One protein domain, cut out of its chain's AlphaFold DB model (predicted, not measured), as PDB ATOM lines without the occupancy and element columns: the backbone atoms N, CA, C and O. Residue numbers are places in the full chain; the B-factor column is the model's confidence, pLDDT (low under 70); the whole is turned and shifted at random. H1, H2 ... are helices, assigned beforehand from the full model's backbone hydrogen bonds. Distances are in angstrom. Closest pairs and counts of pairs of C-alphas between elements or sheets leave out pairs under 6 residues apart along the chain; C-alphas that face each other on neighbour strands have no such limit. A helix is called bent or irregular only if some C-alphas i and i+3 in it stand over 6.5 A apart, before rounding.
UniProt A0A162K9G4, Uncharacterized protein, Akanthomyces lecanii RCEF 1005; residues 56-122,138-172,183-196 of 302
ATOM      1  N   GLY A  56      63.854  93.639   4.724       94.19
ATOM      2  CA  GLY A  56      64.106  94.873   3.972       94.19
ATOM      3  C   GLY A  56      64.974  94.673   2.728       94.19
ATOM      4  O   GLY A  56      65.659  95.604   2.315       94.19
ATOM      5  N   LEU A  57      64.951  93.476   2.129       96.31
ATOM      6  CA  LEU A  57      65.744  93.133   0.943       96.31
ATOM      7  C   LEU A  57      65.605  94.152  -0.203       96.31
ATOM      8  O   LEU A  57      66.596  94.535  -0.823       96.31
ATOM      9  N   ASN A  58      64.382  94.611  -0.488       96.19
ATOM     10  CA  ASN A  58      64.155  95.585  -1.555       96.19
ATOM     11  C   ASN A  58      64.725  96.968  -1.197       96.19
ATOM     12  O   ASN A  58      65.334  97.603  -2.053       96.19
ATOM     13  N   GLU A  59      64.590  97.426   0.052       96.94
ATOM     14  CA  GLU A  59      65.256  98.648   0.514       96.94
ATOM     15  C   GLU A  59      66.785  98.525   0.445       96.94
ATOM     16  O   GLU A  59      67.448  99.448  -0.017       96.94
ATOM     17  N   ALA A  60      67.354  97.380   0.820       97.88
ATOM     18  CA  ALA A  60      68.788  97.141   0.695       97.88
ATOM     19  C   ALA A  60      69.258  97.225  -0.770       97.88
ATOM     20  O   ALA A  60      70.288  97.839  -1.053       97.88
ATOM     21  N   LEU A  61      68.483  96.679  -1.716       98.19
ATOM     22  CA  LEU A  61      68.810  96.749  -3.146       98.19
ATOM     23  C   LEU A  61      68.748  98.190  -3.666       98.19
ATOM     24  O   LEU A  61      69.653  98.624  -4.377       98.19
ATOM     25  N   ILE A  62      67.713  98.945  -3.278       98.06
ATOM     26  CA  ILE A  62      67.599 100.370  -3.618       98.06
ATOM     27  C   ILE A  62      68.788 101.141  -3.036       98.06
ATOM     28  O   ILE A  62      69.372 101.952  -3.746       98.06
ATOM     29  N   ALA A  63      69.185 100.867  -1.788       98.31
ATOM     30  CA  ALA A  63      70.333 101.511  -1.152       98.31
ATOM     31  C   ALA A  63      71.630 101.270  -1.937       98.31
ATOM     32  O   ALA A  63      72.373 102.217  -2.191       98.31
ATOM     33  N   ILE A  64      71.879 100.029  -2.367       98.50
ATOM     34  CA  ILE A  64      73.063  99.666  -3.159       98.50
ATOM     35  C   ILE A  64      73.063 100.396  -4.497       98.50
ATOM     36  O   ILE A  64      74.043 101.056  -4.828       98.50
ATOM     37  N   ARG A  65      71.956 100.332  -5.241       98.44
ATOM     38  CA  ARG A  65      71.849 100.981  -6.555       98.44
ATOM     39  C   ARG A  65      71.962 102.497  -6.459       98.44
ATOM     40  O   ARG A  65      72.682 103.103  -7.244       98.44
ATOM     41  N   ALA A  66      71.295 103.105  -5.480       98.38
ATOM     42  CA  ALA A  66      71.373 104.539  -5.237       98.38
ATOM     43  C   ALA A  66      72.808 104.958  -4.897       98.38
ATOM     44  O   ALA A  66      73.319 105.916  -5.468       98.38
ATOM     45  N   THR A  67      73.483 104.206  -4.025       98.19
ATOM     46  CA  THR A  67      74.882 104.471  -3.661       98.19
ATOM     47  C   THR A  67      75.811 104.304  -4.859       98.19
ATOM     48  O   THR A  67      76.688 105.138  -5.059       98.19
ATOM     49  N   GLN A  68      75.601 103.281  -5.692       98.38
ATOM     50  CA  GLN A  68      76.409 103.066  -6.891       98.38
ATOM     51  C   GLN A  68      76.296 104.244  -7.865       98.38
ATOM     52  O   GLN A  68      77.317 104.701  -8.363       98.38
ATOM     53  N   ILE A  69      75.094 104.801  -8.061       98.25
ATOM     54  CA  ILE A  69      74.909 106.011  -8.882       98.25
ATOM     55  C   ILE A  69      75.764 107.165  -8.341       98.25
ATOM     56  O   ILE A  69      76.446 107.836  -9.113       98.25
ATOM     57  N   VAL A  70      75.761 107.390  -7.025       98.00
ATOM     58  CA  VAL A  70      76.576 108.447  -6.403       98.00
ATOM     59  C   VAL A  70      78.065 108.187  -6.625       98.00
ATOM     60  O   VAL A  70      78.769 109.079  -7.094       98.00
ATOM     61  N   VAL A  71      78.529 106.960  -6.374       97.38
ATOM     62  CA  VAL A  71      79.930 106.554  -6.574       97.38
ATOM     63  C   VAL A  71      80.364 106.734  -8.031       97.38
ATOM     64  O   VAL A  71      81.457 107.236  -8.284       97.38
ATOM     65  N   ASP A  72      79.513 106.386  -8.998       97.75
ATOM     66  CA  ASP A  72      79.814 106.520 -10.426       97.75
ATOM     67  C   ASP A  72      79.908 107.990 -10.863       97.75
ATOM     68  O   ASP A  72      80.698 108.330 -11.748       97.75
ATOM     69  N   HIS A  73      79.102 108.878 -10.274       97.56
ATOM     70  CA  HIS A  73      79.197 110.326 -10.492       97.56
ATOM     71  C   HIS A  73      80.465 110.905  -9.851       97.56
ATOM     72  O   HIS A  73      81.222 111.619 -10.511       97.56
ATOM     73  N   GLU A  74      80.762 110.530  -8.606       95.31
ATOM     74  CA  GLU A  74      81.982 110.950  -7.913       95.31
ATOM     75  C   GLU A  74      83.249 110.488  -8.646       95.31
ATOM     76  O   GLU A  74      84.183 111.274  -8.822       95.31
ATOM     77  N   ALA A  75      83.270 109.252  -9.156       96.44
ATOM     78  CA  ALA A  75      84.382 108.713  -9.937       96.44
ATOM     79  C   ALA A  75      84.640 109.512 -11.225       96.44
ATOM     80  O   ALA A  75      85.793 109.680 -11.630       96.44
ATOM     81  N   ARG A  76      83.581 110.050 -11.842       97.19
ATOM     82  CA  ARG A  76      83.651 110.936 -13.014       97.19
ATOM     83  C   ARG A  76      83.894 112.404 -12.660       97.19
ATOM     84  O   ARG A  76      84.041 113.223 -13.560       97.19
ATOM     85  N   ARG A  77      83.977 112.739 -11.366       94.00
ATOM     86  CA  ARG A  77      84.019 114.120 -10.847       94.00
ATOM     87  C   ARG A  77      82.821 114.961 -11.307       94.00
ATOM     88  O   ARG A  77      82.929 116.173 -11.456       94.00
ATOM     89  N   GLU A  78      81.676 114.316 -11.498       95.94
ATOM     90  CA  GLU A  78      80.404 114.949 -11.839       95.94
ATOM     91  C   GLU A  78      79.535 115.082 -10.584       95.94
ATOM     92  O   GLU A  78      79.627 114.263  -9.664       95.94
ATOM     93  N   GLN A  79      78.671 116.099 -10.540       94.75
ATOM     94  CA  GLN A  79      77.706 116.246  -9.451       94.75
ATOM     95  C   GLN A  79      76.703 115.076  -9.490       94.75
ATOM     96  O   GLN A  79      76.166 114.786 -10.567       94.75
ATOM     97  N   PRO A  80      76.422 114.398  -8.358       96.69
ATOM     98  CA  PRO A  80      75.351 113.411  -8.292       96.69
ATOM     99  C   PRO A  80      73.990 114.050  -8.612       96.69
ATOM    100  O   PRO A  80      73.794 115.242  -8.366       96.69
ATOM    101  N   PRO A  81      73.021 113.283  -9.136       96.12
ATOM    102  CA  PRO A  81      71.719 113.830  -9.499       96.12
ATOM    103  C   PRO A  81      71.009 114.435  -8.279       96.12
ATOM    104  O   PRO A  81      70.849 113.767  -7.259       96.12
ATOM    105  N   SER A  82      70.534 115.679  -8.400       93.19
ATOM    106  CA  SER A  82      69.767 116.357  -7.340       93.19
ATOM    107  C   SER A  82      68.414 115.690  -7.068       93.19
ATOM    108  O   SER A  82      67.900 115.775  -5.960       93.19
ATOM    109  N   ALA A  83      67.845 115.008  -8.066       93.44
ATOM    110  CA  ALA A  83      66.608 114.245  -7.939       93.44
ATOM    111  C   ALA A  83      66.805 112.821  -8.476       93.44
ATOM    112  O   ALA A  83      67.017 112.613  -9.673       93.44
ATOM    113  N   MET A  84      66.712 111.829  -7.591       95.94
ATOM    114  CA  MET A  84      66.853 110.412  -7.934       95.94
ATOM    115  C   MET A  84      65.486 109.716  -7.972       95.94
ATOM    116  O   MET A  84      64.705 109.802  -7.026       95.94
ATOM    117  N   ASN A  85      65.193 108.973  -9.046       95.81
ATOM    118  CA  ASN A  85      63.971 108.167  -9.132       95.81
ATOM    119  C   ASN A  85      64.162 106.812  -8.432       95.81
ATOM    120  O   ASN A  85      64.478 105.803  -9.064       95.81
ATOM    121  N   LEU A  86      63.962 106.802  -7.115       96.94
ATOM    122  CA  LEU A  86      64.181 105.630  -6.263       96.94
ATOM    123  C   LEU A  86      63.258 104.448  -6.594       96.94
ATOM    124  O   LEU A  86      63.666 103.294  -6.469       96.94
ATOM    125  N   SER A  87      62.039 104.706  -7.076       95.62
ATOM    126  CA  SER A  87      61.086 103.651  -7.442       95.62
ATOM    127  C   SER A  87      61.631 102.752  -8.553       95.62
ATOM    128  O   SER A  87      61.500 101.527  -8.474       95.62
ATOM    129  N   ARG A  88      62.327 103.338  -9.538       96.88
ATOM    130  CA  ARG A  88      62.955 102.603 -10.650       96.88
ATOM    131  C   ARG A  88      64.129 101.722 -10.226       96.88
ATOM    132  O   ARG A  88      64.478 100.809 -10.963       96.88
ATOM    133  N   LEU A  89      64.714 101.964  -9.053       97.25
ATOM    134  CA  LEU A  89      65.829 101.169  -8.531       97.25
ATOM    135  C   LEU A  89      65.364  99.895  -7.815       97.25
ATOM    136  O   LEU A  89      66.184  99.051  -7.461       97.25
ATOM    137  N   SER A  90      64.060  99.724  -7.601       96.44
ATOM    138  CA  SER A  90      63.510  98.525  -6.963       96.44
ATOM    139  C   SER A  90      63.641  97.272  -7.835       96.44
ATOM    140  O   SER A  90      63.716  97.335  -9.067       96.44
ATOM    141  N   ALA A  91      63.573  96.101  -7.198       95.75
ATOM    142  CA  ALA A  91      63.568  94.816  -7.901       95.75
ATOM    143  C   ALA A  91      62.352  94.632  -8.828       95.75
ATOM    144  O   ALA A  91      62.394  93.819  -9.749       95.75
ATOM    145  N   GLN A  92      61.271  95.385  -8.589       95.44
ATOM    146  CA  GLN A  92      60.067  95.367  -9.426       95.44
ATOM    147  C   GLN A  92      60.331  95.927 -10.828       95.44
ATOM    148  O   GLN A  92      59.715  95.478 -11.788       95.44
ATOM    149  N   HIS A  93      61.246  96.891 -10.944       96.31
ATOM    150  CA  HIS A  93      61.548  97.568 -12.206       96.31
ATOM    151  C   HIS A  93      62.783  96.987 -12.889       96.31
ATOM    152  O   HIS A  93      62.838  96.915 -14.114       96.31
ATOM    153  N   GLN A  94      63.770  96.546 -12.107       95.62
ATOM    154  CA  GLN A  94      65.013  95.993 -12.629       95.62
ATOM    155  C   GLN A  94      65.433  94.773 -11.812       95.62
ATOM    156  O   GLN A  94      65.696  94.878 -10.611       95.62
ATOM    157  N   LYS A  95      65.551  93.621 -12.484       95.44
ATOM    158  CA  LYS A  95      66.016  92.372 -11.864       95.44
ATOM    159  C   LYS A  95      67.426  92.548 -11.285       95.44
ATOM    160  O   LYS A  95      68.234  93.232 -11.915       95.44
ATOM    161  N   PRO A  96      67.716  91.974 -10.105       97.12
ATOM    162  CA  PRO A  96      69.039  92.065  -9.509       97.12
ATOM    163  C   PRO A  96      70.091  91.368 -10.380       97.12
ATOM    164  O   PRO A  96      69.774  90.421 -11.096       97.12
ATOM    165  N   THR A  97      71.338  91.819 -10.322       95.69
ATOM    166  CA  THR A  97      72.491  91.134 -10.921       95.69
ATOM    167  C   THR A  97      73.235  90.305  -9.871       95.69
ATOM    168  O   THR A  97      73.066  90.501  -8.668       95.69
ATOM    169  N   LEU A  98      74.103  89.381 -10.295       90.62
ATOM    170  CA  LEU A  98      74.890  88.574  -9.352       90.62
ATOM    171  C   LEU A  98      75.832  89.434  -8.484       90.62
ATOM    172  O   LEU A  98      75.991  89.162  -7.294       90.62
ATOM    173  N   SER A  99      76.411  90.501  -9.047       94.94
ATOM    174  CA  SER A  99      77.243  91.442  -8.287       94.94
ATOM    175  C   SER A  99      76.430  92.202  -7.237       94.94
ATOM    176  O   SER A  99      76.911  92.411  -6.125       94.94
ATOM    177  N   GLU A 100      75.183  92.564  -7.555       97.19
ATOM    178  CA  GLU A 100      74.263  93.185  -6.598       97.19
ATOM    179  C   GLU A 100      73.896  92.225  -5.463       97.19
ATOM    180  O   GLU A 100      73.832  92.656  -4.317       97.19
ATOM    181  N   LEU A 101      73.720  90.927  -5.741       95.25
ATOM    182  CA  LEU A 101      73.474  89.931  -4.692       95.25
ATOM    183  C   LEU A 101      74.662  89.814  -3.725       95.25
ATOM    184  O   LEU A 101      74.472  89.790  -2.510       95.25
ATOM    185  N   SER A 102      75.895  89.815  -4.235       94.12
ATOM    186  CA  SER A 102      77.089  89.831  -3.376       94.12
ATOM    187  C   SER A 102      77.152  91.099  -2.509       94.12
ATOM    188  O   SER A 102      77.368  91.029  -1.295       94.12
ATOM    189  N   ALA A 103      76.874  92.269  -3.097       96.81
ATOM    190  CA  ALA A 103      76.797  93.528  -2.358       96.81
ATOM    191  C   ALA A 103      75.677  93.521  -1.299       96.81
ATOM    192  O   ALA A 103      75.894  93.992  -0.182       96.81
ATOM    193  N   LEU A 104      74.515  92.938  -1.611       96.75
ATOM    194  CA  LEU A 104      73.382  92.766  -0.694       96.75
ATOM    195  C   LEU A 104      73.756  91.940   0.529       96.75
ATOM    196  O   LEU A 104      73.458  92.345   1.651       96.75
ATOM    197  N   TRP A 105      74.442  90.818   0.319       95.06
ATOM    198  CA  TRP A 105      74.916  89.969   1.407       95.06
ATOM    199  C   TRP A 105      75.912  90.697   2.317       95.06
ATOM    200  O   TRP A 105      75.822  90.637   3.542       95.06
ATOM    201  N   ASN A 106      76.854  91.440   1.734       96.25
ATOM    202  CA  ASN A 106      77.817  92.212   2.519       96.25
ATOM    203  C   ASN A 106      77.135  93.336   3.308       96.25
ATOM    204  O   ASN A 106      77.400  93.509   4.501       96.25
ATOM    205  N   LEU A 107      76.220  94.064   2.668       97.38
ATOM    206  CA  LEU A 107      75.481  95.144   3.306       97.38
ATOM    207  C   LEU A 107      74.584  94.625   4.440       97.38
ATOM    208  O   LEU A 107      74.518  95.248   5.498       97.38
ATOM    209  N   SER A 108      73.924  93.476   4.264       96.12
ATOM    210  CA  SER A 108      73.079  92.886   5.306       96.12
ATOM    211  C   SER A 108      73.871  92.472   6.538       96.12
ATOM    212  O   SER A 108      73.428  92.729   7.656       96.12
ATOM    213  N   ARG A 109      75.082  91.932   6.361       95.50
ATOM    214  CA  ARG A 109      75.984  91.620   7.477       95.50
ATOM    215  C   ARG A 109      76.393  92.871   8.247       95.50
ATOM    216  O   ARG A 109      76.349  92.863   9.475       95.50
ATOM    217  N   ILE A 110      76.753  93.949   7.550       96.75
ATOM    218  CA  ILE A 110      77.127  95.222   8.188       96.75
ATOM    219  C   ILE A 110      75.943  95.797   8.968       96.75
ATOM    220  O   ILE A 110      76.083  96.139  10.140       96.75
ATOM    221  N   VAL A 111      74.762  95.848   8.350       96.06
ATOM    222  CA  VAL A 111      73.547  96.354   9.000       96.06
ATOM    223  C   VAL A 111      73.133  95.479  10.182       96.06
ATOM    224  O   VAL A 111      72.726  96.011  11.209       96.06
ATOM    225  N   ALA A 112      73.307  94.157  10.110       92.62
ATOM    226  CA  ALA A 112      73.064  93.270  11.244       92.62
ATOM    227  C   ALA A 112      73.998  93.576  12.427       92.62
ATOM    228  O   ALA A 112      73.534  93.630  13.565       92.62
ATOM    229  N   LEU A 113      75.288  93.832  12.174       94.12
ATOM    230  CA  LEU A 113      76.242  94.240  13.212       94.12
ATOM    231  C   LEU A 113      75.867  95.598  13.820       94.12
ATOM    232  O   LEU A 113      75.823  95.730  15.042       94.12
ATOM    233  N   MET A 114      75.534  96.584  12.982       93.75
ATOM    234  CA  MET A 114      75.076  97.897  13.444       93.75
ATOM    235  C   MET A 114      73.779  97.797  14.247       93.75
ATOM    236  O   MET A 114      73.631  98.488  15.247       93.75
ATOM    237  N   CYS A 115      72.847  96.936  13.839       90.81
ATOM    238  CA  CYS A 115      71.593  96.708  14.547       90.81
ATOM    239  C   CYS A 115      71.837  96.065  15.913       90.81
ATOM    240  O   CYS A 115      71.258  96.511  16.896       90.81
ATOM    241  N   ASN A 116      72.708  95.055  15.992       88.56
ATOM    242  CA  ASN A 116      73.075  94.434  17.264       88.56
ATOM    243  C   ASN A 116      73.706  95.464  18.209       88.56
ATOM    244  O   ASN A 116      73.358  95.506  19.386       88.56
ATOM    245  N   GLN A 117      74.565  96.339  17.673       88.62
ATOM    246  CA  GLN A 117      75.123  97.451  18.431       88.62
ATOM    247  C   GLN A 117      74.019  98.420  18.870       88.62
ATOM    248  O   GLN A 117      73.885  98.675  20.053       88.62
ATOM    249  N   ALA A 118      73.163  98.907  17.973       85.12
ATOM    250  CA  ALA A 118      72.075  99.820  18.330       85.12
ATOM    251  C   ALA A 118      71.159  99.246  19.427       85.12
ATOM    252  O   ALA A 118      70.788  99.966  20.351       85.12
ATOM    253  N   CYS A 119      70.857  97.945  19.370       80.19
ATOM    254  CA  CYS A 119      70.087  97.259  20.404       80.19
ATOM    255  C   CYS A 119      70.824  97.187  21.748       80.19
ATOM    256  O   CYS A 119      70.185  97.321  22.784       80.19
ATOM    257  N   ALA A 120      72.149  97.010  21.751       81.25
ATOM    258  CA  ALA A 120      72.949  96.968  22.976       81.25
ATOM    259  C   ALA A 120      73.055  98.332  23.685       81.25
ATOM    260  O   ALA A 120      73.280  98.377  24.891       81.25
ATOM    261  N   TRP A 121      72.904  99.439  22.948       79.19
ATOM    262  CA  TRP A 121      72.960 100.802  23.496       79.19
ATOM    263  C   TRP A 121      71.609 101.310  23.998       79.19
ATOM    264  O   TRP A 121      71.552 102.367  24.631       79.19
ATOM    265  N   LEU A 122      70.519 100.587  23.730       70.75
ATOM    266  CA  LEU A 122      69.250 100.878  24.382       70.75
ATOM    267  C   LEU A 122      69.445 100.650  25.889       70.75
ATOM    268  O   LEU A 122      69.956  99.592  26.266       70.75
ATOM    269  N   HIS A 138      58.146  90.935  20.801       64.88
ATOM    270  CA  HIS A 138      58.241  91.919  19.721       64.88
ATOM    271  C   HIS A 138      59.683  92.318  19.377       64.88
ATOM    272  O   HIS A 138      59.885  93.048  18.405       64.88
ATOM    273  N   LEU A 139      60.695  91.825  20.103       69.19
ATOM    274  CA  LEU A 139      62.105  92.100  19.795       69.19
ATOM    275  C   LEU A 139      62.482  91.791  18.331       69.19
ATOM    276  O   LEU A 139      63.157  92.629  17.726       69.19
ATOM    277  N   PRO A 140      62.009  90.690  17.701       73.62
ATOM    278  CA  PRO A 140      62.236  90.459  16.274       73.62
ATOM    279  C   PRO A 140      61.642  91.564  15.388       73.62
ATOM    280  O   PRO A 140      62.300  92.055  14.477       73.62
ATOM    281  N   GLN A 141      60.434  92.040  15.706       76.00
ATOM    282  CA  GLN A 141      59.761  93.108  14.956       76.00
ATOM    283  C   GLN A 141      60.467  94.460  15.130       76.00
ATOM    284  O   GLN A 141      60.536  95.257  14.191       76.00
ATOM    285  N   CYS A 142      60.999  94.733  16.323       79.69
ATOM    286  CA  CYS A 142      61.812  95.914  16.585       79.69
ATOM    287  C   CYS A 142      63.112  95.865  15.774       79.69
ATOM    288  O   CYS A 142      63.423  96.818  15.053       79.69
ATOM    289  N   ARG A 143      63.811  94.723  15.799       86.44
ATOM    290  CA  ARG A 143      65.014  94.485  14.993       86.44
ATOM    291  C   ARG A 143      64.742  94.728  13.513       86.44
ATOM    292  O   ARG A 143      65.487  95.462  12.868       86.44
ATOM    293  N   ASP A 144      63.634  94.206  12.997       89.25
ATOM    294  CA  ASP A 144      63.264  94.381  11.598       89.25
ATOM    295  C   ASP A 144      63.049  95.846  11.210       89.25
ATOM    296  O   ASP A 144      63.452  96.295  10.131       89.25
ATOM    297  N   ARG A 145      62.424  96.621  12.100       87.06
ATOM    298  CA  ARG A 145      62.224  98.061  11.907       87.06
ATOM    299  C   ARG A 145      63.544  98.818  11.940       87.06
ATOM    300  O   ARG A 145      63.731  99.704  11.107       87.06
ATOM    301  N   ILE A 146      64.450  98.465  12.852       90.19
ATOM    302  CA  ILE A 146      65.785  99.067  12.937       90.19
ATOM    303  C   ILE A 146      66.562  98.784  11.646       90.19
ATOM    304  O   ILE A 146      67.027  99.725  11.008       90.19
ATOM    305  N   VAL A 147      66.611  97.529  11.194       93.75
ATOM    306  CA  VAL A 147      67.265  97.133   9.935       93.75
ATOM    307  C   VAL A 147      66.703  97.918   8.745       93.75
ATOM    308  O   VAL A 147      67.456  98.563   8.015       93.75
ATOM    309  N   LYS A 148      65.372  97.969   8.585       93.88
ATOM    310  CA  LYS A 148      64.735  98.771   7.524       93.88
ATOM    311  C   LYS A 148      65.059 100.258   7.643       93.88
ATOM    312  O   LYS A 148      65.263 100.916   6.625       93.88
ATOM    313  N   SER A 149      65.110 100.804   8.859       93.44
ATOM    314  CA  SER A 149      65.468 102.211   9.078       93.44
ATOM    315  C   SER A 149      66.912 102.511   8.677       93.44
ATOM    316  O   SER A 149      67.158 103.552   8.077       93.44
ATOM    317  N   MET A 150      67.841 101.576   8.906       96.06
ATOM    318  CA  MET A 150      69.232 101.705   8.474       96.06
ATOM    319  C   MET A 150      69.332 101.740   6.949       96.06
ATOM    320  O   MET A 150      69.949 102.655   6.409       96.06
ATOM    321  N   TYR A 151      68.655 100.829   6.241       97.38
ATOM    322  CA  TYR A 151      68.604 100.887   4.775       97.38
ATOM    323  C   TYR A 151      67.994 102.194   4.271       97.38
ATOM    324  O   TYR A 151      68.546 102.820   3.373       97.38
ATOM    325  N   ARG A 152      66.899 102.661   4.877       96.00
ATOM    326  CA  ARG A 152      66.268 103.940   4.508       96.00
ATOM    327  C   ARG A 152      67.175 105.138   4.767       96.00
ATOM    328  O   ARG A 152      67.166 106.060   3.963       96.00
ATOM    329  N   GLY A 153      67.972 105.111   5.833       96.12
ATOM    330  CA  GLY A 153      68.998 106.120   6.094       96.12
ATOM    331  C   GLY A 153      70.060 106.160   4.995       96.12
ATOM    332  O   GLY A 153      70.395 107.238   4.515       96.12
ATOM    333  N   LEU A 154      70.524 104.995   4.528       97.38
ATOM    334  CA  LEU A 154      71.460 104.902   3.400       97.38
ATOM    335  C   LEU A 154      70.834 105.399   2.089       97.38
ATOM    336  O   LEU A 154      71.471 106.145   1.351       97.38
ATOM    337  N   ILE A 155      69.573 105.043   1.822       97.62
ATOM    338  CA  ILE A 155      68.828 105.547   0.658       97.62
ATOM    339  C   ILE A 155      68.696 107.070   0.724       97.62
ATOM    340  O   ILE A 155      68.942 107.736  -0.275       97.62
ATOM    341  N   ALA A 156      68.334 107.621   1.885       96.75
ATOM    342  CA  ALA A 156      68.215 109.063   2.086       96.75
ATOM    343  C   ALA A 156      69.555 109.767   1.844       96.75
ATOM    344  O   ALA A 156      69.605 110.751   1.111       96.75
ATOM    345  N   ALA A 157      70.648 109.232   2.396       96.81
ATOM    346  CA  ALA A 157      71.986 109.771   2.188       96.81
ATOM    347  C   ALA A 157      72.375 109.777   0.700       96.81
ATOM    348  O   ALA A 157      72.845 110.794   0.195       96.81
ATOM    349  N   ALA A 158      72.124 108.681  -0.023       97.69
ATOM    350  CA  ALA A 158      72.413 108.601  -1.452       97.69
ATOM    351  C   ALA A 158      71.523 109.542  -2.282       97.69
ATOM    352  O   ALA A 158      72.024 110.264  -3.142       97.69
ATOM    353  N   ALA A 159      70.218 109.586  -2.000       97.12
ATOM    354  CA  ALA A 159      69.255 110.412  -2.725       97.12
ATOM    355  C   ALA A 159      69.500 111.916  -2.539       97.12
ATOM    356  O   ALA A 159      69.315 112.682  -3.479       97.12
ATOM    357  N   LEU A 160      69.931 112.331  -1.346       96.50
ATOM    358  CA  LEU A 160      70.187 113.734  -1.013       96.50
ATOM    359  C   LEU A 160      71.641 114.153  -1.267       96.50
ATOM    360  O   LEU A 160      71.974 115.329  -1.134       96.50
ATOM    361  N   SER A 161      72.512 113.218  -1.659       97.00
ATOM    362  CA  SER A 161      73.933 113.492  -1.900       97.00
ATOM    363  C   SER A 161      74.158 114.591  -2.940       97.00
ATOM    364  O   SER A 161      75.004 115.450  -2.725       97.00
ATOM    365  N   GLY A 162      73.385 114.626  -4.030       95.50
ATOM    366  CA  GLY A 162      73.525 115.643  -5.078       95.50
ATOM    367  C   GLY A 162      73.224 117.059  -4.587       95.50
ATOM    368  O   GLY A 162      73.895 118.003  -4.998       95.50
ATOM    369  N   VAL A 163      72.255 117.186  -3.675       95.56
ATOM    370  CA  VAL A 163      71.846 118.450  -3.044       95.56
ATOM    371  C   VAL A 163      72.884 118.897  -2.012       95.56
ATOM    372  O   VAL A 163      73.359 120.028  -2.055       95.56
ATOM    373  N   TYR A 164      73.310 118.000  -1.118       95.25
ATOM    374  CA  TYR A 164      74.303 118.343  -0.095       95.25
ATOM    375  C   TYR A 164      75.716 118.527  -0.659       95.25
ATOM    376  O   TYR A 164      76.477 119.336  -0.142       95.25
ATOM    377  N   ASN A 165      76.088 117.828  -1.730       93.75
ATOM    378  CA  ASN A 165      77.406 117.984  -2.345       93.75
ATOM    379  C   ASN A 165      77.461 119.121  -3.373       93.75
ATOM    380  O   ASN A 165      78.549 119.435  -3.846       93.75
ATOM    381  N   GLU A 166      76.341 119.772  -3.699       93.56
ATOM    382  CA  GLU A 166      76.280 120.885  -4.654       93.56
ATOM    383  C   GLU A 166      77.363 121.966  -4.445       93.56
ATOM    384  O   GLU A 166      77.996 122.352  -5.436       93.56
ATOM    385  N   PRO A 167      77.680 122.407  -3.208       92.25
ATOM    386  CA  PRO A 167      78.731 123.398  -2.997       92.25
ATOM    387  C   PRO A 167      80.108 122.939  -3.470       92.25
ATOM    388  O   PRO A 167      80.893 123.760  -3.925       92.25
ATOM    389  N   ILE A 168      80.408 121.640  -3.400       90.06
ATOM    390  CA  ILE A 168      81.706 121.092  -3.816       90.06
ATOM    391  C   ILE A 168      81.901 121.252  -5.328       90.06
ATOM    392  O   ILE A 168      83.022 121.472  -5.778       90.06
ATOM    393  N   TYR A 169      80.817 121.168  -6.105       90.19
ATOM    394  CA  TYR A 169      80.863 121.220  -7.566       90.19
ATOM    395  C   TYR A 169      80.644 122.624  -8.134       90.19
ATOM    396  O   TYR A 169      81.150 122.920  -9.214       90.19
ATOM    397  N   LYS A 170      79.893 123.487  -7.437       88.81
ATOM    398  CA  LYS A 170      79.591 124.853  -7.899       88.81
ATOM    399  C   LYS A 170      80.524 125.926  -7.342       88.81
ATOM    400  O   LYS A 170      80.570 127.023  -7.888       88.81
ATOM    401  N   ALA A 171      81.240 125.657  -6.252       83.25
ATOM    402  CA  ALA A 171      82.162 126.633  -5.695       83.25
ATOM    403  C   ALA A 171      83.378 126.835  -6.617       83.25
ATOM    404  O   ALA A 171      84.074 125.884  -6.956       83.25
ATOM    405  N   GLU A 172      83.685 128.093  -6.948       79.31
ATOM    406  CA  GLU A 172      84.890 128.479  -7.710       79.31
ATOM    407  C   GLU A 172      86.206 128.058  -7.026       79.31
ATOM    408  O   GLU A 172      87.249 127.950  -7.665       79.31
ATOM    409  N   GLU A 183      83.883 133.208   5.481       88.38
ATOM    410  CA  GLU A 183      83.377 133.431   4.125       88.38
ATOM    411  C   GLU A 183      82.861 132.128   3.506       88.38
ATOM    412  O   GLU A 183      81.802 132.138   2.888       88.38
ATOM    413  N   ASP A 184      83.500 130.983   3.760       88.19
ATOM    414  CA  ASP A 184      82.976 129.682   3.316       88.19
ATOM    415  C   ASP A 184      81.659 129.325   4.009       88.19
ATOM    416  O   ASP A 184      80.750 128.798   3.371       88.19
ATOM    417  N   ALA A 185      81.503 129.685   5.287       88.75
ATOM    418  CA  ALA A 185      80.230 129.540   5.990       88.75
ATOM    419  C   ALA A 185      79.120 130.403   5.363       88.75
ATOM    420  O   ALA A 185      78.003 129.918   5.170       88.75
ATOM    421  N   LYS A 186      79.418 131.662   5.004       90.50
ATOM    422  CA  LYS A 186      78.469 132.532   4.283       90.50
ATOM    423  C   LYS A 186      78.129 131.964   2.907       90.50
ATOM    424  O   LYS A 186      76.958 131.930   2.543       90.50
ATOM    425  N   ARG A 187      79.131 131.453   2.182       88.88
ATOM    426  CA  ARG A 187      78.955 130.810   0.872       88.88
ATOM    427  C   ARG A 187      78.060 129.584   0.959       88.88
ATOM    428  O   ARG A 187      77.139 129.461   0.159       88.88
ATOM    429  N   LEU A 188      78.280 128.714   1.946       90.75
ATOM    430  CA  LEU A 188      77.407 127.569   2.198       90.75
ATOM    431  C   LEU A 188      75.978 128.002   2.527       90.75
ATOM    432  O   LEU A 188      75.042 127.364   2.065       90.75
ATOM    433  N   GLY A 189      75.806 129.121   3.232       91.25
ATOM    434  CA  GLY A 189      74.494 129.710   3.499       91.25
ATOM    435  C   GLY A 189      73.690 130.090   2.247       91.25
ATOM    436  O   GLY A 189      72.475 130.243   2.344       91.25
ATOM    437  N   HIS A 190      74.307 130.207   1.067       91.44
ATOM    438  CA  HIS A 190      73.572 130.411  -0.187       91.44
ATOM    439  C   HIS A 190      72.937 129.131  -0.735       91.44
ATOM    440  O   HIS A 190      72.015 129.218  -1.541       91.44
ATOM    441  N   PHE A 191      73.396 127.959  -0.299       92.25
ATOM    442  CA  PHE A 191      72.835 126.687  -0.732       92.25
ATOM    443  C   PHE A 191      71.653 126.321   0.169       92.25
ATOM    444  O   PHE A 191      71.831 126.233   1.389       92.25
ATOM    445  N   PRO A 192      70.463 126.055  -0.399       91.81
ATOM    446  CA  PRO A 192      69.256 125.794   0.387       91.81
ATOM    447  C   PRO A 192      69.417 124.677   1.430       91.81
ATOM    448  O   PRO A 192      68.926 124.795   2.548       91.81
ATOM    449  N   ALA A 193      70.209 123.645   1.120       92.12
ATOM    450  CA  ALA A 193      70.483 122.509   2.004       92.12
ATOM    451  C   ALA A 193      71.169 122.871   3.339       92.12
ATOM    452  O   ALA A 193      71.141 122.081   4.285       92.12
ATOM    453  N   TYR A 194      71.809 124.041   3.408       92.44
ATOM    454  CA  TYR A 194      72.564 124.523   4.568       92.44
ATOM    455  C   TYR A 194      71.896 125.717   5.264       92.44
ATOM    456  O   TYR A 194      72.393 126.191   6.289       92.44
ATOM    457  N   GLN A 195      70.772 126.210   4.739       92.88
ATOM    458  CA  GLN A 195      70.019 127.290   5.364       92.88
ATOM    459  C   GLN A 195      69.227 126.765   6.563       92.88
ATOM    460  O   GLN A 195      68.621 125.699   6.517       92.88
ATOM    461  N   THR A 196      69.211 127.528   7.661       89.19
ATOM    462  CA  THR A 196      68.399 127.168   8.845       89.19
ATOM    463  C   THR A 196      66.906 127.373   8.582       89.19
ATOM    464  O   THR A 196      66.069 126.682   9.157       89.19
TER     465      THR A 196
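What this domain is: This is residues 56 to 122, 138 to 172 and 183 to 196 of the 302 residues of an uncharacterized protein of Akanthomyces lecanii RCEF 1005 (UniProt A0A162K9G4). Two long helices, H1 and H4, lie side by side and run the same way, and a third long helix, H3, crosses both of them, touching residues 57 to 64 of H1 and 143 to 151 of H4. After H1 the backbone folds back to the short helix H2, which packs on residues 61 to 66 of H1, while the small helices H5 and H6 lie beyond the last residues of H4, away from H1, H2 and H3. The printed part has 116 residues with six named helices, H1 to H6 in order along the chain, and no named strand; its class is all helix. The whole is loose, with a radius of gyration of the C-alphas of 16.7 A and spans of 50 by 37 by 21 A.

Where its parts are: H1 is residues 57 to 75, 26.6 A long from its first C-alpha at (65.744, 93.133, 0.943). H2 is residues 86 to 89. H3 is residues 98 to 120, 33.5 A long. H4, the longest helix, is residues 138 to 164, 36.7 A from C-alpha 138 at (58.241, 91.919, 19.721) to C-alpha 164. It has a kink of 31 degrees near residue 158 and is irregular, C-alphas 159 and 162 being 7.2 A apart. H5 is residues 166 to 170, and H6 is residues 183 to 188, ending at C-alpha 188 at (77.407, 127.569, 2.198).

How they stand to each other: H1 is the hub, touching H2, H3 and H4. H1 and H4 touch at a shallow tilt of 24 degrees and run the same way, the closest C-alphas being those of Ala 63 and Ile 155, 4.7 A apart. H1 touches H3 with residues 57 to 64 alone, closest at the C-alphas of Ala 60 and Leu 104, 6.5 A apart; at 71 degrees the two are only just about perpendicular. H3 and H4 touch at a steep tilt of 63 degrees and run opposite ways, closest at the C-alphas of Cys 115 and Val 147, 6.3 A apart. H2 touches H1, with the C-alphas of Ile 62 and Leu 89 closest at 5.3 A. H4 and H5 meet only through their link. H5 and H6 are close but not clearly touching, with the C-alphas of Pro 167 and Leu 188 closest at 6.8 A; H4 and H6 are apart. In H1, H3, H5 and H6 every O i to N i+4 pair is within hydrogen-bond range, in H4 21 of 23 are, and H2 is too short for such a pair.

The domain as a whole: The C-alphas of His 138 and Glu 172 are the two farthest apart, at 52.9 A. Residues 123 to 137 are not printed, with 14.9 A between C-alphas 122 and 138, and neither are residues 173 to 182, with 12.9 A between C-alphas 172 and 183. Of the links that are printed whole, H4 to H5 is tight, and H1 to H2 and H2 to H3 are short. The mean pLDDT of the printed part is 92.8, and residues 138 to 139 are under 70.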